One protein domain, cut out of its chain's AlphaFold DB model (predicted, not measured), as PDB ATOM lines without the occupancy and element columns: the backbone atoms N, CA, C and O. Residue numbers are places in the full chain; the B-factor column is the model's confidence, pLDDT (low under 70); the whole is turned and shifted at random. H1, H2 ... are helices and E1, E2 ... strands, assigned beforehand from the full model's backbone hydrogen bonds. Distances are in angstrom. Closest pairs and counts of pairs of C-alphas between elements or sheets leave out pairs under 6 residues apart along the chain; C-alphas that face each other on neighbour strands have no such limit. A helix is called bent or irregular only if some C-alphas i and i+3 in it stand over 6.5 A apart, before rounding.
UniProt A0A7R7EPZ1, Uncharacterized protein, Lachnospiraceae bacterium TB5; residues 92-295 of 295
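This is residues 92 to 295 of the 295 residues of an uncharacterized protein of Lachnospiraceae bacterium TB5 (UniProt A0A7R7EPZ1). Four small sheets follow one another in an arc, like part of a propeller, in the chain order E1 to E4, E5 to E7, E8 to E12 and E13 to E16. The arc stays open between its two end sheets, E1 to E4 and E13 to E16; the sheet E8 to E12 is curled like part of a barrel, and one short helix, H1, sits beside the outer edge strand E4. The printed part has 204 residues with sixteen named strands and one named helix, H1, which comes between E4 and E5; it is mostly strand, though under half of the residues are in named elements. Three sheets are antiparallel, in the orders E1 E2 E3 E4, E5 E6 E7 and E13 E14 E15 E16; the fourth, E8 E12 E11 E10 E9, is mixed. The whole is compact, with a radius of gyration of the C-alphas of 17.1 A and spans of 45 by 38 by 30 A.

The largest sheet holds E8, residues 196 to 198, E12, residues 250 to 254, E11, residues 240 to 244, E10, residues 221 to 227, and E9, residues 208 to 210, in that order. It is strongly twisted, and the way across it turns by 144 degrees. E9, E10, E11 and E12 form a meander, each strand the antiparallel neighbour of the one before, with N 226 and O 209 at 2.8 A, N 223 and O 242 at 2.9 A, and N 252 and O 243 at 2.9 A, within hydrogen-bond range. E8 is parallel to E12, with N 251 and O 196 at 3.0 A. A second meander is E5, residues 158 to 162, E6, residues 168 to 172, and E7, residues 181 to 185, with N 161 and O 169 at 2.9 A and N 183 and O 170 at 2.9 A. The closest C-alphas of E6 and E9 are those of Ile 171 and Thr 210, 7.0 A apart; those of E7 and E8 are Thr 181 and Ile 197, 7.3 A apart. The third meander is E1, residues 92 to 96, E2, residues 104 to 109, E3, residues 115 to 124, and E4, residues 127 to 135, with N 93 and O 107 at 2.9 A, N 106 and O 118 at 2.8 A, and N 121 and O 129 at 2.9 A. E2 and E5 have 7 pairs of C-alphas within 8 A, the closest those of Val 108 and Leu 161, 6.6 A apart. H1, residues 146 to 150, is on this sheet, over none of its strands, at a height over the sheet of 4.4 A, only just above its level; its closest C-alpha pair with E4 is Ser 148 and Leu 132, 6.1 A apart. H1 is only just irregular, with C-alphas 146 and 149 at 6.9 A; 0 of 1 O i to N i+4 pairs and 0 of 2 O i to N i+3 pairs are within range. The fourth meander is E13, residues 263 to 268, E14, residues 273 to 278, E15, residues 281 to 285, and E16, residues 291 to 294, with N 266 and O 275 at 2.9 A, N 283 and O 276 at 2.7 A, and N 292 and O 284 at 2.8 A. E12 and E13 are apart, and so are E1 and E16.

E1 begins at C-alpha 92, (-9.898, -34.638, 20.920). E3, the longest strand by residues, is 28.2 A from first to last C-alpha, E4 26.4 A and E10 19.9 A. E10 begins at C-alpha 221, (-3.002, -43.422, 6.612). E16 ends at C-alpha 294, (-10.526, -55.973, 16.864).

The two C-alphas farthest apart, those of Ala 125 and Asn 295, the chain's last residue, are 53.0 A apart. The printed part has no cut, and its one long link is E10 to E11, residues 228 to 239. The mean pLDDT of the printed part is 74.4; 65 residues are under 70, among them residues 92 to 104, 146 to 158 and 228 to 238.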
ATOM      1  N   TYR A  92      -9.257 -35.656  21.729       57.09
ATOM      2  CA  TYR A  92      -9.898 -34.638  20.920       57.09
ATOM      3  C   TYR A  92     -11.152 -34.146  21.642       57.09
ATOM      4  O   TYR A  92     -11.954 -34.953  22.114       57.09
ATOM      5  N   VAL A  93     -11.303 -32.829  21.777       55.69
ATOM      6  CA  VAL A  93     -12.445 -32.214  22.457       55.69
ATOM      7  C   VAL A  93     -12.926 -31.024  21.640       55.69
ATOM      8  O   VAL A  93     -12.205 -30.049  21.457       55.69
ATOM      9  N   LYS A  94     -14.175 -31.075  21.177       55.34
ATOM     10  CA  LYS A  94     -14.812 -29.960  20.471       55.34
ATOM     11  C   LYS A  94     -15.752 -29.236  21.424       55.34
ATOM     12  O   LYS A  94     -16.656 -29.858  21.987       55.34
ATOM     13  N   TYR A  95     -15.544 -27.937  21.612       49.53
ATOM     14  CA  TYR A  95     -16.430 -27.092  22.402       49.53
ATOM     15  C   TYR A  95     -17.239 -26.212  21.455       49.53
ATOM     16  O   TYR A  95     -16.710 -25.415  20.685       49.53
ATOM     17  N   LYS A  96     -18.562 -26.345  21.518       50.44
ATOM     18  CA  LYS A  96     -19.468 -25.416  20.848       50.44
ATOM     19  C   LYS A  96     -19.860 -24.341  21.854       50.44
ATOM     20  O   LYS A  96     -20.546 -24.668  22.825       50.44
ATOM     21  N   ASN A  97     -19.440 -23.089  21.655       42.69
ATOM     22  CA  ASN A  97     -20.003 -22.003  22.450       42.69
ATOM     23  C   ASN A  97     -21.460 -21.781  22.029       42.69
ATOM     24  O   ASN A  97     -21.820 -21.834  20.853       42.69
ATOM     25  N   VAL A  98     -22.328 -21.590  23.020       39.16
ATOM     26  CA  VAL A  98     -23.756 -21.343  22.813       39.16
ATOM     27  C   VAL A  98     -23.949 -19.829  22.803       39.16
ATOM     28  O   VAL A  98     -24.005 -19.216  23.864       39.16
ATOM     29  N   GLY A  99     -24.001 -19.220  21.617       40.25
ATOM     30  CA  GLY A  99     -24.215 -17.772  21.480       40.25
ATOM     31  C   GLY A  99     -24.277 -17.279  20.034       40.25
ATOM     32  O   GLY A  99     -25.223 -16.584  19.677       40.25
ATOM     33  N   HIS A 100     -23.351 -17.728  19.184       41.28
ATOM     34  CA  HIS A 100     -23.351 -17.511  17.733       41.28
ATOM     35  C   HIS A 100     -23.013 -18.819  17.004       41.28
ATOM     36  O   HIS A 100     -22.307 -19.671  17.540       41.28
ATOM     37  N   TYR A 101     -23.562 -19.019  15.800       44.31
ATOM     38  CA  TYR A 101     -23.413 -20.273  15.048       44.31
ATOM     39  C   TYR A 101     -21.968 -20.559  14.574       44.31
ATOM     40  O   TYR A 101     -21.695 -21.718  14.266       44.31
ATOM     41  N   ASP A 102     -21.065 -19.568  14.624       51.53
ATOM     42  CA  ASP A 102     -19.659 -19.654  14.181       51.53
ATOM     43  C   ASP A 102     -18.611 -19.720  15.315       51.53
ATOM     44  O   ASP A 102     -17.433 -19.951  15.051       51.53
ATOM     45  N   ASP A 103     -19.010 -19.627  16.590       55.66
ATOM     46  CA  ASP A 103     -18.068 -19.654  17.725       55.66
ATOM     47  C   ASP A 103     -17.749 -21.094  18.176       55.66
ATOM     48  O   ASP A 103     -17.922 -21.478  19.341       55.66
ATOM     49  N   THR A 104     -17.322 -21.952  17.249       64.56
ATOM     50  CA  THR A 104     -16.806 -23.279  17.611       64.56
ATOM     51  C   THR A 104     -15.321 -23.193  17.925       64.56
ATOM     52  O   THR A 104     -14.520 -22.871  17.048       64.56
ATOM     53  N   GLU A 105     -14.957 -23.527  19.162       71.56
ATOM     54  CA  GLU A 105     -13.568 -23.741  19.543       71.56
ATOM     55  C   GLU A 105     -13.263 -25.240  19.526       71.56
ATOM     56  O   GLU A 105     -13.966 -26.075  20.106       71.56
ATOM     57  N   GLU A 106     -12.168 -25.596  18.887       75.31
ATOM     58  CA  GLU A 106     -11.720 -26.968  18.781       75.31
ATOM     59  C   GLU A 106     -10.434 -27.168  19.552       75.31
ATOM     60  O   GLU A 106      -9.539 -26.341  19.457       75.31
ATOM     61  N   TYR A 107     -10.331 -28.260  20.304       79.81
ATOM     62  CA  TYR A 107      -9.178 -28.553  21.138       79.81
ATOM     63  C   TYR A 107      -8.657 -29.955  20.840       79.81
ATOM     64  O   TYR A 107      -9.401 -30.936  20.812       79.81
ATOM     65  N   VAL A 108      -7.341 -30.069  20.707       80.50
ATOM     66  CA  VAL A 108      -6.653 -31.348  20.550       80.50
ATOM     67  C   VAL A 108      -5.483 -31.420  21.518       80.50
ATOM     68  O   VAL A 108      -4.585 -30.585  21.503       80.50
ATOM     69  N   PHE A 109      -5.484 -32.434  22.379       82.12
ATOM     70  CA  PHE A 109      -4.433 -32.697  23.354       82.12
ATOM     71  C   PHE A 109      -3.752 -34.021  23.039       82.12
ATOM     72  O   PHE A 109      -4.372 -35.082  23.048       82.12
ATOM     73  N   ILE A 110      -2.440 -33.977  22.826       80.56
ATOM     74  CA  ILE A 110      -1.633 -35.193  22.639       80.56
ATOM     75  C   ILE A 110      -1.230 -35.817  23.981       80.56
ATOM     76  O   ILE A 110      -0.817 -36.971  24.040       80.56
ATOM     77  N   ASN A 111      -1.292 -35.036  25.062       81.44
ATOM     78  CA  ASN A 111      -1.096 -35.473  26.440       81.44
ATOM     79  C   ASN A 111      -1.677 -34.424  27.408       81.44
ATOM     80  O   ASN A 111      -2.192 -33.395  26.987       81.44
ATOM     81  N   LYS A 112      -1.551 -34.656  28.722       83.44
ATOM     82  CA  LYS A 112      -2.100 -33.775  29.772       83.44
ATOM     83  C   LYS A 112      -1.552 -32.337  29.800       83.44
ATOM     84  O   LYS A 112      -2.112 -31.509  30.505       83.44
ATOM     85  N   ASN A 113      -0.441 -32.067  29.115       86.38
ATOM     86  CA  ASN A 113       0.252 -30.779  29.144       86.38
ATOM     87  C   ASN A 113       0.222 -30.078  27.780       86.38
ATOM     88  O   ASN A 113       0.087 -28.862  27.725       86.38
ATOM     89  N   VAL A 114       0.384 -30.826  26.687       88.44
ATOM     90  CA  VAL A 114       0.549 -30.269  25.339       88.44
ATOM     91  C   VAL A 114      -0.725 -30.435  24.528       88.44
ATOM     92  O   VAL A 114      -1.212 -31.558  24.354       88.44
ATOM     93  N   GLY A 115      -1.209 -29.323  23.982       89.00
ATOM     94  CA  GLY A 115      -2.371 -29.297  23.108       89.00
ATOM     95  C   GLY A 115      -2.426 -28.059  22.222       89.00
ATOM     96  O   GLY A 115      -1.627 -27.132  22.366       89.00
ATOM     97  N   TRP A 116      -3.392 -28.061  21.314       88.88
ATOM     98  CA  TRP A 116      -3.724 -26.962  20.421       88.88
ATOM     99  C   TRP A 116      -5.199 -26.642  20.563       88.88
ATOM    100  O   TRP A 116      -6.001 -27.534  20.844       88.88
ATOM    101  N   LYS A 117      -5.535 -25.373  20.353       85.62
ATOM    102  CA  LYS A 117      -6.904 -24.943  20.150       85.62
ATOM    103  C   LYS A 117      -7.023 -24.115  18.886       85.62
ATOM    104  O   LYS A 117      -6.141 -23.304  18.604       85.62
ATOM    105  N   GLY A 118      -8.099 -24.329  18.152       81.56
ATOM    106  CA  GLY A 118      -8.473 -23.559  16.982       81.56
ATOM    107  C   GLY A 118      -9.803 -22.871  17.195       81.56
ATOM    108  O   GLY A 118     -10.697 -23.441  17.814       81.56
ATOM    109  N   TYR A 119      -9.942 -21.664  16.673       76.56
ATOM    110  CA  TYR A 119     -11.228 -20.986  16.586       76.56
ATOM    111  C   TYR A 119     -11.241 -20.063  15.376       76.56
ATOM    112  O   TYR A 119     -10.185 -19.691  14.860       76.56
ATOM    113  N   ILE A 120     -12.437 -19.738  14.900       75.19
ATOM    114  CA  ILE A 120     -12.612 -18.889  13.729       75.19
ATOM    115  C   ILE A 120     -12.798 -17.443  14.186       75.19
ATOM    116  O   ILE A 120     -13.643 -17.162  15.029       75.19
ATOM    117  N   GLU A 121     -11.984 -16.533  13.650       73.62
ATOM    118  CA  GLU A 121     -12.158 -15.086  13.802       73.62
ATOM    119  C   GLU A 121     -12.578 -14.478  12.456       73.62
ATOM    120  O   GLU A 121     -11.914 -14.740  11.443       73.62
ATOM    121  N   PRO A 122     -13.609 -13.613  12.430       72.38
ATOM    122  CA  PRO A 122     -13.903 -12.795  11.262       72.38
ATOM    123  C   PRO A 122     -12.710 -11.895  10.931       72.38
ATOM    124  O   PRO A 122     -12.222 -11.142  11.776       72.38
ATOM    125  N   ALA A 123     -12.254 -11.939   9.685       70.25
ATOM    126  CA  ALA A 123     -11.134 -11.140   9.191       70.25
ATOM    127  C   ALA A 123     -11.565  -9.912   8.370       70.25
ATOM    128  O   ALA A 123     -10.715  -9.142   7.919       70.25
ATOM    129  N   GLY A 124     -12.877  -9.703   8.217       64.88
ATOM    130  CA  GLY A 124     -13.462  -8.635   7.404       64.88
ATOM    131  C   GLY A 124     -13.668  -9.051   5.943       64.88
ATOM    132  O   GLY A 124     -13.191 -10.090   5.510       64.88
ATOM    133  N   ALA A 125     -14.438  -8.259   5.187       70.06
ATOM    134  CA  ALA A 125     -14.762  -8.510   3.770       70.06
ATOM    135  C   ALA A 125     -15.390  -9.891   3.452       70.06
ATOM    136  O   ALA A 125     -15.317 -10.358   2.320       70.06
ATOM    137  N   GLY A 126     -16.043 -10.527   4.434       64.38
ATOM    138  CA  GLY A 126     -16.609 -11.874   4.283       64.38
ATOM    139  C   GLY A 126     -15.576 -12.998   4.394       64.38
ATOM    140  O   GLY A 126     -15.874 -14.131   4.031       64.38
ATOM    141  N   GLU A 127     -14.367 -12.695   4.874       65.06
ATOM    142  CA  GLU A 127     -13.338 -13.687   5.154       65.06
ATOM    143  C   GLU A 127     -13.355 -14.116   6.621       65.06
ATOM    144  O   GLU A 127     -13.416 -13.286   7.530       65.06
ATOM    145  N   ASP A 128     -13.172 -15.416   6.823       70.31
ATOM    146  CA  ASP A 128     -12.943 -16.045   8.117       70.31
ATOM    147  C   ASP A 128     -11.516 -16.590   8.193       70.31
ATOM    148  O   ASP A 128     -10.982 -17.112   7.204       70.31
ATOM    149  N   ARG A 129     -10.886 -16.490   9.368       72.81
ATOM    150  CA  ARG A 129      -9.531 -16.998   9.616       72.81
ATOM    151  C   ARG A 129      -9.509 -17.961  10.786       72.81
ATOM    152  O   ARG A 129     -10.060 -17.676  11.843       72.81
ATOM    153  N   LEU A 130      -8.796 -19.069  10.612       76.56
ATOM    154  CA  LEU A 130      -8.509 -19.986  11.704       76.56
ATOM    155  C   LEU A 130      -7.351 -19.437  12.526       76.56
ATOM    156  O   LEU A 130      -6.225 -19.288  12.043       76.56
ATOM    157  N   ILE A 131      -7.627 -19.190  13.797       80.06
ATOM    158  CA  ILE A 131      -6.616 -18.841  14.776       80.06
ATOM    159  C   ILE A 131      -6.227 -20.090  15.536       80.06
ATOM    160  O   ILE A 131      -7.041 -20.679  16.247       80.06
ATOM    161  N   LEU A 132      -4.960 -20.473  15.406       85.19
ATOM    162  CA  LEU A 132      -4.389 -21.586  16.143       85.19
ATOM    163  C   LEU A 132      -3.617 -21.064  17.355       85.19
ATOM    164  O   LEU A 132      -2.853 -20.103  17.274       85.19
ATOM    165  N   SER A 133      -3.802 -21.708  18.500       87.12
ATOM    166  CA  SER A 133      -3.005 -21.470  19.701       87.12
ATOM    167  C   SER A 133      -2.504 -22.783  20.279       87.12
ATOM    168  O   SER A 133      -3.187 -23.801  20.200       87.12
ATOM    169  N   LYS A 134      -1.330 -22.759  20.905       90.81
ATOM    170  CA  LYS A 134      -0.691 -23.924  21.522       90.81
ATOM    171  C   LYS A 134      -0.563 -23.741  23.027       90.81
ATOM    172  O   LYS A 134      -0.305 -22.642  23.507       90.81
ATOM    173  N   THR A 135      -0.707 -24.832  23.767       92.00
ATOM    174  CA  THR A 135      -0.424 -24.901  25.201       92.00
ATOM    175  C   THR A 135       0.637 -25.958  25.486       92.00
ATOM    176  O   THR A 135       0.748 -26.963  24.778       92.00
ATOM    177  N   THR A 136       1.416 -25.736  26.543       94.31
ATOM    178  CA  THR A 136       2.364 -26.710  27.108       94.31
ATOM    179  C   THR A 136       2.161 -26.925  28.609       94.31
ATOM    180  O   THR A 136       2.964 -27.609  29.244       94.31
ATOM    181  N   ASP A 137       1.102 -26.355  29.189       91.00
ATOM    182  CA  ASP A 137       0.795 -26.400  30.623       91.00
ATOM    183  C   ASP A 137      -0.610 -26.949  30.937       91.00
ATOM    184  O   ASP A 137      -1.133 -26.756  32.037       91.00
ATOM    185  N   GLY A 138      -1.194 -27.683  29.985       85.75
ATOM    186  CA  GLY A 138      -2.499 -28.326  30.125       85.75
ATOM    187  C   GLY A 138      -3.665 -27.371  29.890       85.75
ATOM    188  O   GLY A 138      -4.738 -27.572  30.452       85.75
ATOM    189  N   GLY A 139      -3.453 -26.324  29.091       87.75
ATOM    190  CA  GLY A 139      -4.465 -25.327  28.754       87.75
ATOM    191  C   GLY A 139      -4.628 -24.220  29.795       87.75
ATOM    192  O   GLY A 139      -5.610 -23.484  29.718       87.75
ATOM    193  N   LYS A 140      -3.693 -24.083  30.751       88.44
ATOM    194  CA  LYS A 140      -3.692 -22.963  31.709       88.44
ATOM    195  C   LYS A 140      -3.292 -21.662  31.021       88.44
ATOM    196  O   LYS A 140      -3.831 -20.611  31.351       88.44
ATOM    197  N   SER A 141      -2.379 -21.744  30.058       91.94
ATOM    198  CA  SER A 141      -2.031 -20.658  29.151       91.94
ATOM    199  C   SER A 141      -1.975 -21.150  27.703       91.94
ATOM    200  O   SER A 141      -1.704 -22.323  27.424       91.94
ATOM    201  N   TRP A 142      -2.279 -20.236  26.780       90.75
ATOM    202  CA  TRP A 142      -2.328 -20.483  25.343       90.75
ATOM    203  C   TRP A 142      -1.524 -19.408  24.617       90.75
ATOM    204  O   TRP A 142      -1.783 -18.219  24.796       90.75
ATOM    205  N   GLN A 143      -0.571 -19.826  23.792       91.19
ATOM    206  CA  GLN A 143       0.213 -18.945  22.935       91.19
ATOM    207  C   GLN A 143      -0.355 -18.984  21.515       91.19
ATOM    208  O   GLN A 143      -0.431 -20.061  20.918       91.19
ATOM    209  N   ARG A 144      -0.748 -17.823  20.978       86.88
ATOM    210  CA  ARG A 144      -1.197 -17.684  19.584       86.88
ATOM    211  C   ARG A 144      -0.043 -18.014  18.638       86.88
ATOM    212  O   ARG A 144       1.092 -17.609  18.876       86.88
ATOM    213  N   MET A 145      -0.337 -18.759  17.580       84.69
ATOM    214  CA  MET A 145       0.623 -19.093  16.532       84.69
ATOM    215  C   MET A 145       0.490 -18.038  15.428       84.69
ATOM    216  O   MET A 145      -0.474 -18.066  14.669       84.69
ATOM    217  N   GLU A 146       1.392 -17.050  15.400       64.06
ATOM    218  CA  GLU A 146       1.238 -15.826  14.585       64.06
ATOM    219  C   GLU A 146       1.167 -16.091  13.068       64.06
ATOM    220  O   GLU A 146       0.406 -15.419  12.374       64.06
ATOM    221  N   ASP A 147       1.837 -17.139  12.577       57.66
ATOM    222  CA  ASP A 147       1.863 -17.521  11.156       57.66
ATOM    223  C   ASP A 147       0.773 -18.534  10.746       57.66
ATOM    224  O   ASP A 147       0.704 -18.936   9.583       57.66
ATOM    225  N   SER A 148      -0.160 -18.919  11.633       52.03
ATOM    226  CA  SER A 148      -1.299 -19.769  11.221       52.03
ATOM    227  C   SER A 148      -2.255 -19.057  10.247       52.03
ATOM    228  O   SER A 148      -3.127 -19.691   9.655       52.03
ATOM    229  N   ALA A 149      -2.073 -17.745  10.060       46.00
ATOM    230  CA  ALA A 149      -2.853 -16.878   9.184       46.00
ATOM    231  C   ALA A 149      -2.751 -17.218   7.683       46.00
ATOM    232  O   ALA A 149      -3.569 -16.723   6.910       46.00
ATOM    233  N   THR A 150      -1.807 -18.067   7.251       50.28
ATOM    234  CA  THR A 150      -1.745 -18.533   5.850       50.28
ATOM    235  C   THR A 150      -2.833 -19.542   5.480       50.28
ATOM    236  O   THR A 150      -3.000 -19.836   4.300       50.28
ATOM    237  N   VAL A 151      -3.598 -20.061   6.445       54.31
ATOM    238  CA  VAL A 151      -4.816 -20.838   6.163       54.31
ATOM    239  C   VAL A 151      -5.992 -19.850   6.086       54.31
ATOM    240  O   VAL A 151      -6.770 -19.726   7.030       54.31
ATOM    241  N   SER A 152      -6.059 -19.035   5.025       47.41
ATOM    242  CA  SER A 152      -7.040 -17.940   4.912       47.41
ATOM    243  C   SER A 152      -8.350 -18.330   4.217       47.41
ATOM    244  O   SER A 152      -8.370 -19.111   3.266       47.41
ATOM    245  N   SER A 153      -9.418 -17.664   4.678       41.56
ATOM    246  CA  SER A 153     -10.618 -17.222   3.954       41.56
ATOM    247  C   SER A 153     -11.490 -18.311   3.322       41.56
ATOM    248  O   SER A 153     -11.439 -18.525   2.114       41.56
ATOM    249  N   ALA A 154     -12.299 -18.961   4.166       38.06
ATOM    250  CA  ALA A 154     -13.605 -19.604   3.896       38.06
ATOM    251  C   ALA A 154     -13.776 -20.830   4.808       38.06
ATOM    252  O   ALA A 154     -14.052 -21.938   4.342       38.06
ATOM    253  N   ILE A 155     -13.486 -20.676   6.100       45.03
ATOM    254  CA  ILE A 155     -13.447 -21.801   7.030       45.03
ATOM    255  C   ILE A 155     -14.805 -21.916   7.703       45.03
ATOM    256  O   ILE A 155     -15.084 -21.222   8.669       45.03
ATOM    257  N   ILE A 156     -15.621 -22.849   7.222       41.69
ATOM    258  CA  ILE A 156     -16.759 -23.350   7.988       41.69
ATOM    259  C   ILE A 156     -16.312 -24.674   8.602       41.69
ATOM    260  O   ILE A 156     -16.346 -25.708   7.938       41.69
ATOM    261  N   GLY A 157     -15.846 -24.628   9.852       50.91
ATOM    262  CA  GLY A 157     -15.376 -25.807  10.585       50.91
ATOM    263  C   GLY A 157     -14.077 -26.392  10.022       50.91
ATOM    264  O   GLY A 157     -14.081 -27.140   9.046       50.91
ATOM    265  N   GLY A 158     -12.952 -26.064  10.656       56.94
ATOM    266  CA  GLY A 158     -11.675 -26.729  10.405       56.94
ATOM    267  C   GLY A 158     -11.411 -27.750  11.498       56.94
ATOM    268  O   GLY A 158     -11.218 -27.349  12.644       56.94
ATOM    269  N   ASP A 159     -11.401 -29.035  11.151       73.38
ATOM    270  CA  ASP A 159     -10.986 -30.063  12.098       73.38
ATOM    271  C   ASP A 159      -9.443 -30.101  12.167       73.38
ATOM    272  O   ASP A 159      -8.748 -30.088  11.145       73.38
ATOM    273  N   ILE A 160      -8.900 -30.149  13.382       79.94
ATOM    274  CA  ILE A 160      -7.484 -30.072  13.731       79.94
ATOM    275  C   ILE A 160      -7.053 -31.390  14.365       79.94
ATOM    276  O   ILE A 160      -7.589 -31.839  15.378       79.94
ATOM    277  N   LEU A 161      -5.994 -31.982  13.826       82.88
ATOM    278  CA  LEU A 161      -5.377 -33.182  14.376       82.88
ATOM    279  C   LEU A 161      -3.895 -32.943  14.619       82.88
ATOM    280  O   LEU A 161      -3.183 -32.496  13.732       82.88
ATOM    281  N   PHE A 162      -3.387 -33.348  15.776       84.19
ATOM    282  CA  PHE A 162      -1.951 -33.466  16.015       84.19
ATOM    283  C   PHE A 162      -1.641 -34.854  16.526       84.19
ATOM    284  O   PHE A 162      -2.164 -35.237  17.565       84.19
ATOM    285  N   ILE A 163      -0.768 -35.594  15.834       78.69
ATOM    286  CA  ILE A 163      -0.382 -36.947  16.266       78.69
ATOM    287  C   ILE A 163       0.805 -36.960  17.224       78.69
ATOM    288  O   ILE A 163       1.058 -37.955  17.901       78.69
ATOM    289  N   ASN A 164       1.557 -35.863  17.258       83.25
ATOM    290  CA  ASN A 164       2.642 -35.606  18.192       83.25
ATOM    291  C   ASN A 164       2.911 -34.092  18.263       83.25
ATOM    292  O   ASN A 164       2.199 -33.300  17.655       83.25
ATOM    293  N   SER A 165       3.951 -33.677  18.994       88.06
ATOM    294  CA  SER A 165       4.286 -32.259  19.219       88.06
ATOM    295  C   SER A 165       4.699 -31.471  17.970       88.06
ATOM    296  O   SER A 165       4.804 -30.247  18.056       88.06
ATOM    297  N   LYS A 166       4.952 -32.155  16.848       89.25
ATOM    298  CA  LYS A 166       5.481 -31.591  15.601       89.25
ATOM    299  C   LYS A 166       4.571 -31.808  14.395       89.25
ATOM    300  O   LYS A 166       4.530 -30.967  13.510       89.25
ATOM    301  N   VAL A 167       3.887 -32.944  14.317       87.88
ATOM    302  CA  VAL A 167       3.144 -33.344  13.120       87.88
ATOM    303  C   VAL A 167       1.647 -33.231  13.366       87.88
ATOM    304  O   VAL A 167       1.121 -33.857  14.292       87.88
ATOM    305  N   GLY A 168       0.979 -32.468  12.505       87.12
ATOM    306  CA  GLY A 168      -0.457 -32.234  12.567       87.12
ATOM    307  C   GLY A 168      -1.072 -31.878  11.217       87.12
ATOM    308  O   GLY A 168      -0.357 -31.651  10.238       87.12
ATOM    309  N   TRP A 169      -2.400 -31.854  11.194       86.94
ATOM    310  CA  TRP A 169      -3.255 -31.611  10.043       86.94
ATOM    311  C   TRP A 169      -4.364 -30.624  10.382       86.94
ATOM    312  O   TRP A 169      -4.905 -30.660  11.488       86.94
ATOM    313  N   ILE A 170      -4.711 -29.791   9.408       84.94
ATOM    314  CA  ILE A 170      -5.936 -28.991   9.384       84.94
ATOM    315  C   ILE A 170      -6.683 -29.385   8.119       84.94
ATOM    316  O   ILE A 170      -6.126 -29.310   7.021       84.94
ATOM    317  N   ILE A 171      -7.932 -29.803   8.278       79.06
ATOM    318  CA  ILE A 171      -8.804 -30.159   7.162       79.06
ATOM    319  C   ILE A 171      -9.731 -28.990   6.858       79.06
ATOM    320  O   ILE A 171     -10.345 -28.428   7.761       79.06
ATOM    321  N   HIS A 172      -9.821 -28.621   5.578       75.56
ATOM    322  CA  HIS A 172     -10.615 -27.489   5.119       75.56
ATOM    323  C   HIS A 172     -11.748 -27.966   4.212       75.56
ATOM    324  O   HIS A 172     -11.533 -28.411   3.084       75.56
ATOM    325  N   ASN A 173     -12.976 -27.834   4.713       68.12
ATOM    326  CA  ASN A 173     -14.187 -28.079   3.941       68.12
ATOM    327  C   ASN A 173     -14.610 -26.787   3.233       68.12
ATOM    328  O   ASN A 173     -15.334 -25.960   3.783       68.12
ATOM    329  N   ILE A 174     -14.119 -26.598   2.007       65.19
ATOM    330  CA  ILE A 174     -14.481 -25.451   1.169       65.19
ATOM    331  C   ILE A 174     -15.819 -25.756   0.484       65.19
ATOM    332  O   ILE A 174     -15.990 -26.855  -0.048       65.19
ATOM    333  N   PRO A 175     -16.766 -24.803   0.405       65.19
ATOM    334  CA  PRO A 175     -17.969 -24.945  -0.410       65.19
ATOM    335  C   PRO A 175     -17.695 -24.811  -1.916       65.19
ATOM    336  O   PRO A 175     -18.455 -24.180  -2.642       65.19
ATOM    337  N   GLN A 176     -16.595 -25.400  -2.388       71.88
ATOM    338  CA  GLN A 176     -16.184 -25.416  -3.781       71.88
ATOM    339  C   GLN A 176     -16.212 -26.853  -4.297       71.88
ATOM    340  O   GLN A 176     -15.637 -27.761  -3.697       71.88
ATOM    341  N   ASN A 177     -16.873 -27.043  -5.433       79.44
ATOM    342  CA  ASN A 177     -16.974 -28.338  -6.082       79.44
ATOM    343  C   ASN A 177     -15.599 -28.865  -6.517       79.44
ATOM    344  O   ASN A 177     -14.735 -28.098  -6.946       79.44
ATOM    345  N   GLY A 178     -15.399 -30.175  -6.380       75.94
ATOM    346  CA  GLY A 178     -14.199 -30.879  -6.823       75.94
ATOM    347  C   GLY A 178     -12.938 -30.577  -6.023       75.94
ATOM    348  O   GLY A 178     -11.886 -31.133  -6.334       75.94
ATOM    349  N   ARG A 179     -13.016 -29.728  -4.990       78.62
ATOM    350  CA  ARG A 179     -11.860 -29.318  -4.197       78.62
ATOM    351  C   ARG A 179     -11.896 -29.937  -2.804       78.62
ATOM    352  O   ARG A 179     -12.780 -29.648  -2.004       78.62
ATOM    353  N   LEU A 180     -10.873 -30.734  -2.508       80.38
ATOM    354  CA  LEU A 180     -10.538 -31.215  -1.169       80.38
ATOM    355  C   LEU A 180      -9.251 -30.511  -0.746       80.38
ATOM    356  O   LEU A 180      -8.275 -30.563  -1.491       80.38
ATOM    357  N   THR A 181      -9.232 -29.842   0.407       79.25
ATOM    358  CA  THR A 181      -8.030 -29.132   0.868       79.25
ATOM    359  C   THR A 181      -7.645 -29.608   2.263       79.25
ATOM    360  O   THR A 181      -8.462 -29.642   3.181       79.25
ATOM    361  N   SER A 182      -6.379 -29.982   2.419       84.38
ATOM    362  CA  SER A 182      -5.792 -30.382   3.694       84.38
ATOM    363  C   SER A 182      -4.421 -29.747   3.830       84.38
ATOM    364  O   SER A 182      -3.656 -29.704   2.868       84.38
ATOM    365  N   TYR A 183      -4.089 -29.288   5.027       86.56
ATOM    366  CA  TYR A 183      -2.794 -28.710   5.348       86.56
ATOM    367  C   TYR A 183      -2.074 -29.589   6.353       86.56
ATOM    368  O   TYR A 183      -2.683 -30.106   7.284       86.56
ATOM    369  N   LYS A 184      -0.758 -29.720   6.196       87.88
ATOM    370  CA  LYS A 184       0.108 -30.445   7.124       87.88
ATOM    371  C   LYS A 184       1.191 -29.546   7.687       87.88
ATOM    372  O   LYS A 184       1.849 -28.819   6.944       87.88
ATOM    373  N   THR A 185       1.440 -29.702   8.977       89.50
ATOM    374  CA  THR A 185       2.613 -29.163   9.660       89.50
ATOM    375  C   THR A 185       3.574 -30.287  10.049       89.50
ATOM    376  O   THR A 185       3.177 -31.435  10.276       89.50
ATOM    377  N   THR A 186       4.863 -29.958  10.115       91.69
ATOM    378  CA  THR A 186       5.919 -30.824  10.668       91.69
ATOM    379  C   THR A 186       6.771 -30.120  11.730       91.69
ATOM    380  O   THR A 186       7.774 -30.678  12.174       91.69
ATOM    381  N   ASP A 187       6.373 -28.916  12.138       91.06
ATOM    382  CA  ASP A 187       7.030 -28.062  13.135       91.06
ATOM    383  C   ASP A 187       6.085 -27.671  14.288       91.06
ATOM    384  O   ASP A 187       6.391 -26.816  15.108       91.06
ATOM    385  N   GLY A 188       4.960 -28.372  14.436       88.44
ATOM    386  CA  GLY A 188       4.056 -28.206  15.572       88.44
ATOM    387  C   GLY A 188       3.029 -27.097  15.379       88.44
ATOM    388  O   GLY A 188       2.459 -26.649  16.375       88.44
ATOM    389  N   GLY A 189       2.789 -26.709  14.125       86.62
ATOM    390  CA  GLY A 189       1.805 -25.718  13.699       86.62
ATOM    391  C   GLY A 189       2.393 -24.350  13.366       86.62
ATOM    392  O   GLY A 189       1.608 -23.429  13.152       86.62
ATOM    393  N   GLU A 190       3.724 -24.203  13.365       85.06
ATOM    394  CA  GLU A 190       4.405 -22.941  13.038       85.06
ATOM    395  C   GLU A 190       4.282 -22.650  11.542       85.06
ATOM    396  O   GLU A 190       3.920 -21.543  11.161       85.06
ATOM    397  N   THR A 191       4.484 -23.667  10.698       85.69
ATOM    398  CA  THR A 191       4.224 -23.583   9.260       85.69
ATOM    399  C   THR A 191       3.316 -24.709   8.781       85.69
ATOM    400  O   THR A 191       3.319 -25.834   9.299       85.69
ATOM    401  N   TRP A 192       2.529 -24.394   7.752       86.81
ATOM    402  CA  TRP A 192       1.554 -25.292   7.144       86.81
ATOM    403  C   TRP A 192       1.791 -25.393   5.643       86.81
ATOM    404  O   TRP A 192       2.028 -24.396   4.964       86.81
ATOM    405  N   LYS A 193       1.726 -26.614   5.114       87.00
ATOM    406  CA  LYS A 193       1.841 -26.894   3.681       87.00
ATOM    407  C   LYS A 193       0.572 -27.568   3.197       87.00
ATOM    408  O   LYS A 193       0.174 -28.581   3.773       87.00
ATOM    409  N   GLU A 194      -0.034 -27.021   2.148       86.69
ATOM    410  CA  GLU A 194      -1.150 -27.669   1.458       86.69
ATOM    411  C   GLU A 194      -0.690 -29.031   0.924       86.69
ATOM    412  O   GLU A 194       0.409 -29.182   0.379       86.69
ATOM    413  N   GLN A 195      -1.505 -30.049   1.160       87.31
ATOM    414  CA  GLN A 195      -1.258 -31.415   0.735       87.31
ATOM    415  C   GLN A 195      -1.880 -31.637  -0.635       87.31
ATOM    416  O   GLN A 195      -3.000 -31.203  -0.895       87.31
ATOM    417  N   ASN A 196      -1.179 -32.375  -1.494       85.50
ATOM    418  CA  ASN A 196      -1.733 -32.741  -2.787       85.50
ATOM    419  C   ASN A 196      -2.719 -33.902  -2.615       85.50
ATOM    420  O   ASN A 196      -2.325 -35.001  -2.210       85.50
ATOM    421  N   ILE A 197      -3.989 -33.650  -2.918       88.19
ATOM    422  CA  ILE A 197      -5.049 -34.653  -2.914       88.19
ATOM    423  C   ILE A 197      -5.467 -34.856  -4.365       88.19
ATOM    424  O   ILE A 197      -6.043 -33.967  -4.989       88.19
ATOM    425  N   ASP A 198      -5.178 -36.041  -4.895       86.56
ATOM    426  CA  ASP A 198      -5.554 -36.415  -6.255       86.56
ATOM    427  C   ASP A 198      -7.052 -36.748  -6.295       86.56
ATOM    428  O   ASP A 198      -7.453 -37.894  -6.065       86.56
ATOM    429  N   VAL A 199      -7.880 -35.716  -6.492       85.56
ATOM    430  CA  VAL A 199      -9.330 -35.836  -6.666       85.56
ATOM    431  C   VAL A 199      -9.621 -36.155  -8.137       85.56
ATOM    432  O   VAL A 199      -9.381 -35.317  -9.008       85.56
ATOM    433  N   PRO A 200     -10.160 -37.345  -8.444       83.75
ATOM    434  CA  PRO A 200     -10.428 -37.729  -9.821       83.75
ATOM    435  C   PRO A 200     -11.446 -36.812 -10.526       83.75
ATOM    436  O   PRO A 200     -12.409 -36.379  -9.884       83.75
ATOM    437  N   PRO A 201     -11.338 -36.609 -11.855       85.06
ATOM    438  CA  PRO A 201     -12.223 -35.714 -12.606       85.06
ATOM    439  C   PRO A 201     -13.718 -36.018 -12.481       85.06
ATOM    440  O   PRO A 201     -14.522 -35.101 -12.560       85.06
ATOM    441  N   GLN A 202     -14.119 -37.272 -12.239       84.12
ATOM    442  CA  GLN A 202     -15.538 -37.602 -12.041       84.12
ATOM    443  C   GLN A 202     -16.167 -36.949 -10.797       84.12
ATOM    444  O   GLN A 202     -17.384 -36.998 -10.644       84.12
ATOM    445  N   TYR A 203     -15.359 -36.364  -9.910       83.44
ATOM    446  CA  TYR A 203     -15.824 -35.626  -8.740       83.44
ATOM    447  C   TYR A 203     -15.697 -34.103  -8.891       83.44
ATOM    448  O   TYR A 203     -15.894 -33.393  -7.910       83.44
ATOM    449  N   SER A 204     -15.390 -33.582 -10.088       82.69
ATOM    450  CA  SER A 204     -15.147 -32.146 -10.318       82.69
ATOM    451  C   SER A 204     -16.305 -31.237  -9.897       82.69
ATOM    452  O   SER A 204     -16.073 -30.094  -9.522       82.69
ATOM    453  N   ASP A 205     -17.533 -31.756  -9.922       81.06
ATOM    454  CA  ASP A 205     -18.756 -31.014  -9.601       81.06
ATOM    455  C   ASP A 205     -19.334 -31.351  -8.215       81.06
ATOM    456  O   ASP A 205     -20.444 -30.941  -7.884       81.06
ATOM    457  N   ILE A 206     -18.589 -32.091  -7.387       79.25
ATOM    458  CA  ILE A 206     -19.062 -32.586  -6.091       79.25
ATOM    459  C   ILE A 206     -18.458 -31.777  -4.947       79.25
ATOM    460  O   ILE A 206     -17.242 -31.625  -4.854       79.25
ATOM    461  N   GLN A 207     -19.302 -31.297  -4.034       78.69
ATOM    462  CA  GLN A 207     -18.841 -30.744  -2.764       78.69
ATOM    463  C   GLN A 207     -18.541 -31.879  -1.776       78.69
ATOM    464  O   GLN A 207     -19.357 -32.787  -1.591       78.69
ATOM    465  N   PHE A 208     -17.394 -31.790  -1.105       77.75
ATOM    466  CA  PHE A 208     -16.971 -32.757  -0.100       77.75
ATOM    467  C   PHE A 208     -17.143 -32.234   1.330       77.75
ATOM    468  O   PHE A 208     -16.949 -31.051   1.605       77.75
ATOM    469  N   SER A 209     -17.445 -33.153   2.246       75.06
ATOM    470  CA  SER A 209     -17.201 -33.010   3.681       75.06
ATOM    471  C   SER A 209     -16.168 -34.043   4.101       75.06
ATOM    472  O   SER A 209     -16.391 -35.249   4.001       75.06
ATOM    473  N   THR A 210     -15.011 -33.573   4.533       76.12
ATOM    474  CA  THR A 210     -13.829 -34.393   4.781       76.12
ATOM    475  C   THR A 210     -13.693 -34.671   6.266       76.12
ATOM    476  O   THR A 210     -13.820 -33.763   7.082       76.12
ATOM    477  N   CYS A 211     -13.407 -35.919   6.619       75.38
ATOM    478  CA  CYS A 211     -13.065 -36.311   7.981       75.38
ATOM    479  C   CYS A 211     -11.557 -36.175   8.228       75.38
ATOM    480  O   CYS A 211     -10.753 -36.273   7.299       75.38
ATOM    481  N   LEU A 212     -11.168 -36.046   9.500       76.88
ATOM    482  CA  LEU A 212      -9.764 -36.103   9.906       76.88
ATOM    483  C   LEU A 212      -9.072 -37.385   9.405       76.88
ATOM    484  O   LEU A 212      -9.667 -38.468   9.442       76.88
ATOM    485  N   PRO A 213      -7.802 -37.292   8.973       82.38
ATOM    486  CA  PRO A 213      -7.044 -38.460   8.569       82.38
ATOM    487  C   PRO A 213      -6.736 -39.351   9.774       82.38
ATOM    488  O   PRO A 213      -6.476 -38.881  10.880       82.38
ATOM    489  N   VAL A 214      -6.705 -40.657   9.539       82.00
ATOM    490  CA  VAL A 214      -6.364 -41.667  10.541       82.00
ATOM    491  C   VAL A 214      -5.097 -42.378  10.097       82.00
ATOM    492  O   VAL A 214      -5.043 -42.960   9.013       82.00
ATOM    493  N   PHE A 215      -4.071 -42.343  10.945       81.06
ATOM    494  CA  PHE A 215      -2.768 -42.934  10.653       81.06
ATOM    495  C   PHE A 215      -2.560 -44.248  11.411       81.06
ATOM    496  O   PHE A 215      -2.726 -44.314  12.632       81.06
ATOM    497  N   PHE A 216      -2.151 -45.284  10.675       79.25
ATOM    498  CA  PHE A 216      -1.806 -46.616  11.195       79.25
ATOM    499  C   PHE A 216      -0.289 -46.865  11.198       79.25
ATOM    500  O   PHE A 216       0.186 -47.897  11.670       79.25
ATOM    501  N   SER A 217       0.494 -45.927  10.672       78.12
ATOM    502  CA  SER A 217       1.934 -45.806  10.895       78.12
ATOM    503  C   SER A 217       2.351 -44.340  10.715       78.12
ATOM    504  O   SER A 217       1.500 -43.465  10.577       78.12
ATOM    505  N   GLN A 218       3.653 -44.044  10.728       79.62
ATOM    506  CA  GLN A 218       4.142 -42.698  10.396       79.62
ATOM    507  C   GLN A 218       3.941 -42.337   8.912       79.62
ATOM    508  O   GLN A 218       3.992 -41.162   8.556       79.62
ATOM    509  N   GLU A 219       3.716 -43.340   8.063       81.25
ATOM    510  CA  GLU A 219       3.645 -43.213   6.604       81.25
ATOM    511  C   GLU A 219       2.244 -43.531   6.067       81.25
ATOM    512  O   GLU A 219       1.740 -42.854   5.167       81.25
ATOM    513  N   ASP A 220       1.602 -44.527   6.670       83.19
ATOM    514  CA  ASP A 220       0.385 -45.158   6.187       83.19
ATOM    515  C   ASP A 220      -0.849 -44.577   6.887       83.19
ATOM    516  O   ASP A 220      -0.974 -44.632   8.119       83.19
ATOM    517  N   GLY A 221      -1.789 -44.054   6.101       84.44
ATOM    518  CA  GLY A 221      -3.002 -43.422   6.612       84.44
ATOM    519  C   GLY A 221      -4.172 -43.462   5.637       84.44
ATOM    520  O   GLY A 221      -4.004 -43.698   4.442       84.44
ATOM    521  N   ILE A 222      -5.366 -43.227   6.176       83.94
ATOM    522  CA  ILE A 222      -6.638 -43.206   5.451       83.94
ATOM    523  C   ILE A 222      -7.394 -41.916   5.767       83.94
ATOM    524  O   ILE A 222      -7.349 -41.426   6.895       83.94
ATOM    525  N   MET A 223      -8.100 -41.373   4.784       85.12
ATOM    526  CA  MET A 223      -8.951 -40.195   4.927       85.12
ATOM    527  C   MET A 223     -10.266 -40.438   4.189       85.12
ATOM    528  O   MET A 223     -10.271 -40.999   3.094       85.12
ATOM    529  N   PHE A 224     -11.377 -40.027   4.794       81.25
ATOM    530  CA  PHE A 224     -12.716 -40.189   4.230       81.25
ATOM    531  C   PHE A 224     -13.277 -38.831   3.833       81.25
ATOM    532  O   PHE A 224     -13.114 -37.859   4.566       81.25
ATOM    533  N   ALA A 225     -13.960 -38.776   2.695       80.19
ATOM    534  CA  ALA A 225     -14.657 -37.594   2.219       80.19
ATOM    535  C   ALA A 225     -16.073 -37.966   1.768       80.19
ATOM    536  O   ALA A 225     -16.269 -38.731   0.822       80.19
ATOM    537  N   TRP A 226     -17.071 -37.423   2.451       77.12
ATOM    538  CA  TRP A 226     -18.482 -37.580   2.125       77.12
ATOM    539  C   TRP A 226     -18.858 -36.640   0.990       77.12
ATOM    540  O   TRP A 226     -18.556 -35.450   1.036       77.12
ATOM    541  N   CYS A 227     -19.514 -37.176  -0.031       72.94
ATOM    542  CA  CYS A 227     -19.954 -36.406  -1.187       72.94
ATOM    543  C   CYS A 227     -21.363 -35.878  -0.942       72.94
ATOM    544  O   CYS A 227     -22.245 -36.651  -0.562       72.94
ATOM    545  N   LYS A 228     -21.610 -34.599  -1.215       68.81
ATOM    546  CA  LYS A 228     -22.990 -34.143  -1.378       68.81
ATOM    547  C   LYS A 228     -23.579 -34.716  -2.659       68.81
ATOM    548  O   LYS A 228     -22.917 -34.730  -3.697       68.81
ATOM    549  N   ASP A 229     -24.820 -35.171  -2.587       63.41
ATOM    550  CA  ASP A 229     -25.607 -35.501  -3.767       63.41
ATOM    551  C   ASP A 229     -26.150 -34.233  -4.461       63.41
ATOM    552  O   ASP A 229     -25.997 -33.104  -3.983       63.41
ATOM    553  N   SER A 230     -26.831 -34.416  -5.596       58.69
ATOM    554  CA  SER A 230     -27.481 -33.327  -6.343       58.69
ATOM    555  C   SER A 230     -28.594 -32.611  -5.564       58.69
ATOM    556  O   SER A 230     -29.052 -31.553  -5.990       58.69
ATOM    557  N   SER A 231     -29.041 -33.184  -4.446       59.34
ATOM    558  CA  SER A 231     -30.043 -32.626  -3.535       59.34
ATOM    559  C   SER A 231     -29.402 -31.909  -2.341       59.34
ATOM    560  O   SER A 231     -30.117 -31.501  -1.427       59.34
ATOM    561  N   ASN A 232     -28.074 -31.720  -2.358       64.06
ATOM    562  CA  ASN A 232     -27.282 -31.094  -1.299       64.06
ATOM    563  C   ASN A 232     -27.289 -31.887   0.028       64.06
ATOM    564  O   ASN A 232     -27.006 -31.319   1.085       64.06
ATOM    565  N   ASN A 233     -27.580 -33.190  -0.030       62.28
ATOM    566  CA  ASN A 233     -27.620 -34.097   1.113       62.28
ATOM    567  C   ASN A 233     -26.406 -35.034   1.117       62.28
ATOM    568  O   ASN A 233     -25.907 -35.446   0.072       62.28
ATOM    569  N   TYR A 234     -25.942 -35.395   2.316       60.94
ATOM    570  CA  TYR A 234     -24.872 -36.384   2.511       60.94
ATOM    571  C   TYR A 234     -25.405 -37.807   2.756       60.94
ATOM    572  O   TYR A 234     -24.623 -38.751   2.784       60.94
ATOM    573  N   GLU A 235     -26.715 -37.964   2.970       53.12
ATOM    574  CA  GLU A 235     -27.302 -39.158   3.603       53.12
ATOM    575  C   GLU A 235     -27.276 -40.423   2.727       53.12
ATOM    576  O   GLU A 235     -27.309 -41.526   3.269       53.12
ATOM    577  N   ASP A 236     -27.148 -40.285   1.404       52.84
ATOM    578  CA  ASP A 236     -27.261 -41.409   0.461       52.84
ATOM    579  C   ASP A 236     -25.950 -41.761  -0.277       52.84
ATOM    580  O   ASP A 236     -25.952 -42.619  -1.165       52.84
ATOM    581  N   THR A 237     -24.809 -41.137   0.062       61.72
ATOM    582  CA  THR A 237     -23.531 -41.402  -0.630       61.72
ATOM    583  C   THR A 237     -22.560 -42.226   0.218       61.72
ATOM    584  O   THR A 237     -22.322 -41.964   1.392       61.72
ATOM    585  N   GLU A 238     -21.952 -43.251  -0.389       69.06
ATOM    586  CA  GLU A 238     -20.758 -43.875   0.190       69.06
ATOM    587  C   GLU A 238     -19.599 -42.870   0.142       69.06
ATOM    588  O   GLU A 238     -19.388 -42.257  -0.912       69.06
ATOM    589  N   PRO A 239     -18.814 -42.708   1.222       75.94
ATOM    590  CA  PRO A 239     -17.724 -41.756   1.206       75.94
ATOM    591  C   PRO A 239     -16.628 -42.220   0.253       75.94
ATOM    592  O   PRO A 239     -16.309 -43.408   0.116       75.94
ATOM    593  N   VAL A 240     -16.004 -41.239  -0.377       81.06
ATOM    594  CA  VAL A 240     -14.780 -41.425  -1.137       81.06
ATOM    595  C   VAL A 240     -13.640 -41.588  -0.146       81.06
ATOM    596  O   VAL A 240     -13.530 -40.847   0.830       81.06
ATOM    597  N   THR A 241     -12.802 -42.592  -0.373       83.06
ATOM    598  CA  THR A 241     -11.682 -42.897   0.513       83.06
ATOM    599  C   THR A 241     -10.378 -42.549  -0.179       83.06
ATOM    600  O   THR A 241     -10.186 -42.857  -1.353       83.06
ATOM    601  N   PHE A 242      -9.466 -41.943   0.569       85.94
ATOM    602  CA  PHE A 242      -8.113 -41.639   0.140       85.94
ATOM    603  C   PHE A 242      -7.110 -42.344   1.045       85.94
ATOM    604  O   PHE A 242      -7.335 -42.478   2.248       85.94
ATOM    605  N   ILE A 243      -5.998 -42.786   0.468       87.06
ATOM    606  CA  ILE A 243      -4.882 -43.393   1.196       87.06
ATOM    607  C   ILE A 243      -3.600 -42.601   0.975       87.06
ATOM    608  O   ILE A 243      -3.393 -41.991  -0.075       87.06
ATOM    609  N   THR A 244      -2.732 -42.653   1.976       87.94
ATOM    610  CA  THR A 244      -1.357 -42.162   1.921       87.94
ATOM    611  C   THR A 244      -0.399 -43.279   2.313       87.94
ATOM    612  O   THR A 244      -0.702 -44.055   3.216       87.94
ATOM    613  N   HIS A 245       0.787 -43.263   1.702       87.62
ATOM    614  CA  HIS A 245       1.966 -44.043   2.099       87.62
ATOM    615  C   HIS A 245       3.195 -43.160   2.382       87.62
ATOM    616  O   HIS A 245       4.308 -43.658   2.497       87.62
ATOM    617  N   ASP A 246       3.034 -41.835   2.442       87.50
ATOM    618  CA  ASP A 246       4.128 -40.877   2.648       87.50
ATOM    619  C   ASP A 246       3.875 -39.922   3.833       87.50
ATOM    620  O   ASP A 246       4.419 -38.811   3.921       87.50
ATOM    621  N   GLY A 247       3.033 -40.364   4.769       85.25
ATOM    622  CA  GLY A 247       2.643 -39.613   5.956       85.25
ATOM    623  C   GLY A 247       1.706 -38.454   5.624       85.25
ATOM    624  O   GLY A 247       1.758 -37.417   6.280       85.25
ATOM    625  N   GLY A 248       0.910 -38.573   4.569       87.19
ATOM    626  CA  GLY A 248      -0.069 -37.602   4.106       87.19
ATOM    627  C   GLY A 248       0.506 -36.544   3.171       87.19
ATOM    628  O   GLY A 248      -0.214 -35.631   2.802       87.19
ATOM    629  N   LYS A 249       1.785 -36.574   2.784       88.12
ATOM    630  CA  LYS A 249       2.282 -35.574   1.815       88.12
ATOM    631  C   LYS A 249       1.478 -35.638   0.511       88.12
ATOM    632  O   LYS A 249       1.206 -34.588  -0.069       88.12
ATOM    633  N   THR A 250       1.071 -36.839   0.104       90.69
ATOM    634  CA  THR A 250       0.144 -37.067  -1.003       90.69
ATOM    635  C   THR A 250      -0.985 -38.013  -0.602       90.69
ATOM    636  O   THR A 250      -0.792 -38.957   0.165       90.69
ATOM    637  N   TRP A 251      -2.174 -37.764  -1.149       90.25
ATOM    638  CA  TRP A 251      -3.360 -38.594  -0.956       90.25
ATOM    639  C   TRP A 251      -3.873 -39.088  -2.303       90.25
ATOM    640  O   TRP A 251      -4.054 -38.296  -3.227       90.25
ATOM    641  N   ARG A 252      -4.115 -40.397  -2.414       87.25
ATOM    642  CA  ARG A 252      -4.604 -41.038  -3.643       87.25
ATOM    643  C   ARG A 252      -5.944 -41.705  -3.413       87.25
ATOM    644  O   ARG A 252      -6.159 -42.300  -2.358       87.25
ATOM    645  N   LEU A 253      -6.813 -41.646  -4.419       85.38
ATOM    646  CA  LEU A 253      -8.098 -42.334  -4.391       85.38
ATOM    647  C   LEU A 253      -7.905 -43.830  -4.121       85.38
ATOM    648  O   LEU A 253      -7.203 -44.528  -4.853       85.38
ATOM    649  N   ASN A 254      -8.620 -44.331  -3.122       75.38
ATOM    650  CA  ASN A 254      -8.827 -45.748  -2.916       75.38
ATOM    651  C   ASN A 254     -10.306 -46.065  -3.165       75.38
ATOM    652  O   ASN A 254     -11.176 -45.714  -2.372       75.38
ATOM    653  N   SER A 255     -10.601 -46.673  -4.317       64.44
ATOM    654  CA  SER A 255     -11.975 -46.987  -4.736       64.44
ATOM    655  C   SER A 255     -12.670 -47.985  -3.789       64.44
ATOM    656  O   SER A 255     -12.018 -48.591  -2.940       64.44
ATOM    657  N   LYS A 256     -13.981 -48.227  -3.977       57.41
ATOM    658  CA  LYS A 256     -14.822 -49.148  -3.167       57.41
ATOM    659  C   LYS A 256     -14.210 -50.534  -2.903       57.41
ATOM    660  O   LYS A 256     -14.581 -51.208  -1.946       57.41
ATOM    661  N   LYS A 257     -13.290 -50.984  -3.759       56.56
ATOM    662  CA  LYS A 257     -12.434 -52.144  -3.520       56.56
ATOM    663  C   LYS A 257     -11.002 -51.636  -3.447       56.56
ATOM    664  O   LYS A 257     -10.532 -51.033  -4.411       56.56
ATOM    665  N   SER A 258     -10.341 -51.866  -2.311       54.69
ATOM    666  CA  SER A 258      -8.981 -51.370  -2.132       54.69
ATOM    667  C   SER A 258      -8.075 -51.879  -3.248       54.69
ATOM    668  O   SER A 258      -8.018 -53.087  -3.490       54.69
ATOM    669  N   ILE A 259      -7.423 -50.949  -3.945       56.50
ATOM    670  CA  ILE A 259      -6.441 -51.251  -4.998       56.50
ATOM    671  C   ILE A 259      -5.046 -51.498  -4.420       56.50
ATOM    672  O   ILE A 259      -4.173 -52.016  -5.108       56.50
ATOM    673  N   ASP A 260      -4.853 -51.149  -3.151       63.38
ATOM    674  CA  ASP A 260      -3.649 -51.426  -2.389       63.38
ATOM    675  C   ASP A 260      -3.862 -52.690  -1.545       63.38
ATOM    676  O   ASP A 260      -4.832 -52.801  -0.800       63.38
ATOM    677  N   GLU A 261      -2.966 -53.671  -1.658       63.84
ATOM    678  CA  GLU A 261      -3.047 -54.912  -0.880       63.84
ATOM    679  C   GLU A 261      -2.733 -54.707   0.611       63.84
ATOM    680  O   GLU A 261      -3.125 -55.537   1.442       63.84
ATOM    681  N   SER A 262      -2.041 -53.614   0.958       62.72
ATOM    682  CA  SER A 262      -1.613 -53.295   2.321       62.72
ATOM    683  C   SER A 262      -2.743 -52.722   3.188       62.72
ATOM    684  O   SER A 262      -2.794 -52.993   4.397       62.72
ATOM    685  N   PHE A 263      -3.697 -52.037   2.551       68.62
ATOM    686  CA  PHE A 263      -4.947 -51.571   3.135       68.62
ATOM    687  C   PHE A 263      -6.135 -52.341   2.567       68.62
ATOM    688  O   PHE A 263      -6.358 -52.376   1.372       68.62
ATOM    689  N   LYS A 264      -6.998 -52.900   3.407       68.75
ATOM    690  CA  LYS A 264      -8.367 -53.258   3.004       68.75
ATOM    691  C   LYS A 264      -9.311 -52.535   3.934       68.75
ATOM    692  O   LYS A 264      -9.087 -52.532   5.132       68.75
ATOM    693  N   TRP A 265     -10.371 -51.937   3.426       70.06
ATOM    694  CA  TRP A 265     -11.339 -51.246   4.266       70.06
ATOM    695  C   TRP A 265     -12.754 -51.600   3.828       70.06
ATOM    696  O   TRP A 265     -12.985 -52.076   2.719       70.06
ATOM    697  N   SER A 266     -13.688 -51.428   4.750       64.88
ATOM    698  CA  SER A 266     -15.114 -51.620   4.529       64.88
ATOM    699  C   SER A 266     -15.867 -50.711   5.486       64.88
ATOM    700  O   SER A 266     -15.530 -50.668   6.672       64.88
ATOM    701  N   ILE A 267     -16.896 -50.032   5.001       65.00
ATOM    702  CA  ILE A 267     -17.773 -49.210   5.836       65.00
ATOM    703  C   ILE A 267     -19.039 -50.005   6.130       65.00
ATOM    704  O   ILE A 267     -19.640 -50.591   5.230       65.00
ATOM    705  N   ASN A 268     -19.425 -50.057   7.402       61.19
ATOM    706  CA  ASN A 268     -20.692 -50.629   7.817       61.19
ATOM    707  C   ASN A 268     -21.718 -49.508   8.000       61.19
ATOM    708  O   ASN A 268     -21.796 -48.900   9.061       61.19
ATOM    709  N   GLN A 269     -22.541 -49.288   6.978       55.69
ATOM    710  CA  GLN A 269     -23.574 -48.242   6.961       55.69
ATOM    711  C   GLN A 269     -24.693 -48.438   8.002       55.69
ATOM    712  O   GLN A 269     -25.531 -47.568   8.183       55.69
ATOM    713  N   LYS A 270     -24.774 -49.597   8.676       54.22
ATOM    714  CA  LYS A 270     -25.829 -49.854   9.671       54.22
ATOM    715  C   LYS A 270     -25.513 -49.257  11.044       54.22
ATOM    716  O   LYS A 270     -26.431 -49.007  11.821       54.22
ATOM    717  N   ASP A 271     -24.232 -49.135  11.374       64.00
ATOM    718  CA  ASP A 271     -23.757 -48.599  12.653       64.00
ATOM    719  C   ASP A 271     -22.726 -47.477  12.467       64.00
ATOM    720  O   ASP A 271     -21.995 -47.187  13.411       64.00
ATOM    721  N   ASP A 272     -22.640 -46.915  11.253       59.72
ATOM    722  CA  ASP A 272     -21.672 -45.904  10.789       59.72
ATOM    723  C   ASP A 272     -20.212 -46.194  11.155       59.72
ATOM    724  O   ASP A 272     -19.341 -45.321  11.140       59.72
ATOM    725  N   SER A 273     -19.910 -47.457  11.458       70.75
ATOM    726  CA  SER A 273     -18.569 -47.858  11.836       70.75
ATOM    727  C   SER A 273     -17.751 -48.198  10.605       70.75
ATOM    728  O   SER A 273     -18.163 -48.935   9.704       70.75
ATOM    729  N   THR A 274     -16.522 -47.708  10.598       77.00
ATOM    730  CA  THR A 274     -15.549 -48.038   9.574       77.00
ATOM    731  C   THR A 274     -14.654 -49.154  10.076       77.00
ATOM    732  O   THR A 274     -14.106 -49.091  11.175       77.00
ATOM    733  N   LYS A 275     -14.489 -50.197   9.262       81.50
ATOM    734  CA  LYS A 275     -13.516 -51.258   9.514       81.50
ATOM    735  C   LYS A 275     -12.347 -51.126   8.557       81.50
ATOM    736  O   LYS A 275     -12.536 -51.099   7.343       81.50
ATOM    737  N   VAL A 276     -11.141 -51.115   9.108       79.56
ATOM    738  CA  VAL A 276      -9.896 -51.100   8.338       79.56
ATOM    739  C   VAL A 276      -9.074 -52.319   8.720       79.56
ATOM    740  O   VAL A 276      -8.860 -52.601   9.892       79.56
ATOM    741  N   ILE A 277      -8.618 -53.059   7.722       81.25
ATOM    742  CA  ILE A 277      -7.595 -54.083   7.831       81.25
ATOM    743  C   ILE A 277      -6.309 -53.478   7.284       81.25
ATOM    744  O   ILE A 277      -6.204 -53.209   6.091       81.25
ATOM    745  N   TYR A 278      -5.326 -53.296   8.146       81.25
ATOM    746  CA  TYR A 278      -4.014 -52.787   7.781       81.25
ATOM    747  C   TYR A 278      -2.964 -53.804   8.216       81.25
ATOM    748  O   TYR A 278      -2.920 -54.192   9.384       81.25
ATOM    749  N   LYS A 279      -2.166 -54.313   7.266       80.56
ATOM    750  CA  LYS A 279      -1.124 -55.335   7.516       80.56
ATOM    751  C   LYS A 279      -1.609 -56.520   8.382       80.56
ATOM    752  O   LYS A 279      -0.902 -56.991   9.265       80.56
ATOM    753  N   LYS A 280      -2.813 -57.037   8.083       80.44
ATOM    754  CA  LYS A 280      -3.531 -58.138   8.783       80.44
ATOM    755  C   LYS A 280      -4.138 -57.779  10.143       80.44
ATOM    756  O   LYS A 280      -4.867 -58.596  10.702       80.44
ATOM    757  N   GLU A 281      -3.898 -56.582  10.655       81.56
ATOM    758  CA  GLU A 281      -4.551 -56.091  11.863       81.56
ATOM    759  C   GLU A 281      -5.888 -55.460  11.513       81.56
ATOM    760  O   GLU A 281      -5.978 -54.699  10.552       81.56
ATOM    761  N   LYS A 282      -6.931 -55.771  12.283       84.62
ATOM    762  CA  LYS A 282      -8.265 -55.224  12.062       84.62
ATOM    763  C   LYS A 282      -8.553 -54.117  13.065       84.62
ATOM    764  O   LYS A 282      -8.296 -54.253  14.261       84.62
ATOM    765  N   TRP A 283      -9.169 -53.063  12.569       83.25
ATOM    766  CA  TRP A 283      -9.540 -51.865  13.295       83.25
ATOM    767  C   TRP A 283     -11.015 -51.581  13.051       83.25
ATOM    768  O   TRP A 283     -11.513 -51.818  11.951       83.25
ATOM    769  N   LYS A 284     -11.710 -51.087  14.072       82.94
ATOM    770  CA  LYS A 284     -13.086 -50.601  13.988       82.94
ATOM    771  C   LYS A 284     -13.138 -49.193  14.572       82.94
ATOM    772  O   LYS A 284     -12.640 -48.990  15.679       82.94
ATOM    773  N   SER A 285     -13.744 -48.256  13.856       75.19
ATOM    774  CA  SER A 285     -14.025 -46.926  14.384       75.19
ATOM    775  C   SER A 285     -15.144 -46.996  15.430       75.19
ATOM    776  O   SER A 285     -16.107 -47.757  15.287       75.19
ATOM    777  N   ILE A 286     -14.979 -46.250  16.519       69.44
ATOM    778  CA  ILE A 286     -16.033 -45.985  17.506       69.44
ATOM    779  C   ILE A 286     -16.808 -44.739  17.071       69.44
ATOM    780  O   ILE A 286     -18.034 -44.742  17.098       69.44
ATOM    781  N   ASP A 287     -16.075 -43.722  16.629       62.94
ATOM    782  CA  ASP A 287     -16.564 -42.492  16.012       62.94
ATOM    783  C   ASP A 287     -15.564 -42.048  14.921       62.94
ATOM    784  O   ASP A 287     -14.761 -42.856  14.447       62.94
ATOM    785  N   HIS A 288     -15.607 -40.789  14.482       55.78
ATOM    786  CA  HIS A 288     -14.711 -40.276  13.438       55.78
ATOM    787  C   HIS A 288     -13.234 -40.155  13.872       55.78
ATOM    788  O   HIS A 288     -12.363 -40.013  13.016       55.78
ATOM    789  N   VAL A 289     -12.932 -40.234  15.172       57.47
ATOM    790  CA  VAL A 289     -11.611 -39.956  15.759       57.47
ATOM    791  C   VAL A 289     -11.052 -41.160  16.523       57.47
ATOM    792  O   VAL A 289      -9.852 -41.443  16.435       57.47
ATOM    793  N   GLU A 290     -11.898 -41.887  17.253       68.94
ATOM    794  CA  GLU A 290     -11.531 -43.040  18.066       68.94
ATOM    795  C   GLU A 290     -11.641 -44.359  17.301       68.94
ATOM    796  O   GLU A 290     -12.654 -44.686  16.679       68.94
ATOM    797  N   TRP A 291     -10.599 -45.181  17.428       75.00
ATOM    798  CA  TRP A 291     -10.509 -46.478  16.772       75.00
ATOM    799  C   TRP A 291     -10.042 -47.543  17.757       75.00
ATOM    800  O   TRP A 291      -9.219 -47.304  18.637       75.00
ATOM    801  N   ILE A 292     -10.558 -48.757  17.605       78.69
ATOM    802  CA  ILE A 292     -10.152 -49.903  18.416       78.69
ATOM    803  C   ILE A 292      -9.673 -51.043  17.542       78.69
ATOM    804  O   ILE A 292     -10.239 -51.334  16.488       78.69
ATOM    805  N   LYS A 293      -8.633 -51.726  18.019       77.69
ATOM    806  CA  LYS A 293      -8.197 -52.987  17.437       77.69
ATOM    807  C   LYS A 293      -9.230 -54.065  17.744       77.69
ATOM    808  O   LYS A 293      -9.675 -54.184  18.886       77.69
ATOM    809  N   ILE A 294      -9.597 -54.848  16.740       82.19
ATOM    810  CA  ILE A 294     -10.526 -55.973  16.864       82.19
ATOM    811  C   ILE A 294      -9.855 -57.263  16.381       82.19
ATOM    812  O   ILE A 294      -8.926 -57.226  15.573       82.19
ATOM    813  N   ASN A 295     -10.324 -58.398  16.899       78.88
ATOM    814  CA  ASN A 295      -9.815 -59.727  16.544       78.88
ATOM    815  C   ASN A 295     -10.378 -60.218  15.194       78.88
ATOM    816  O   ASN A 295     -11.541 -59.911  14.847       78.88
TER     817      ASN A 295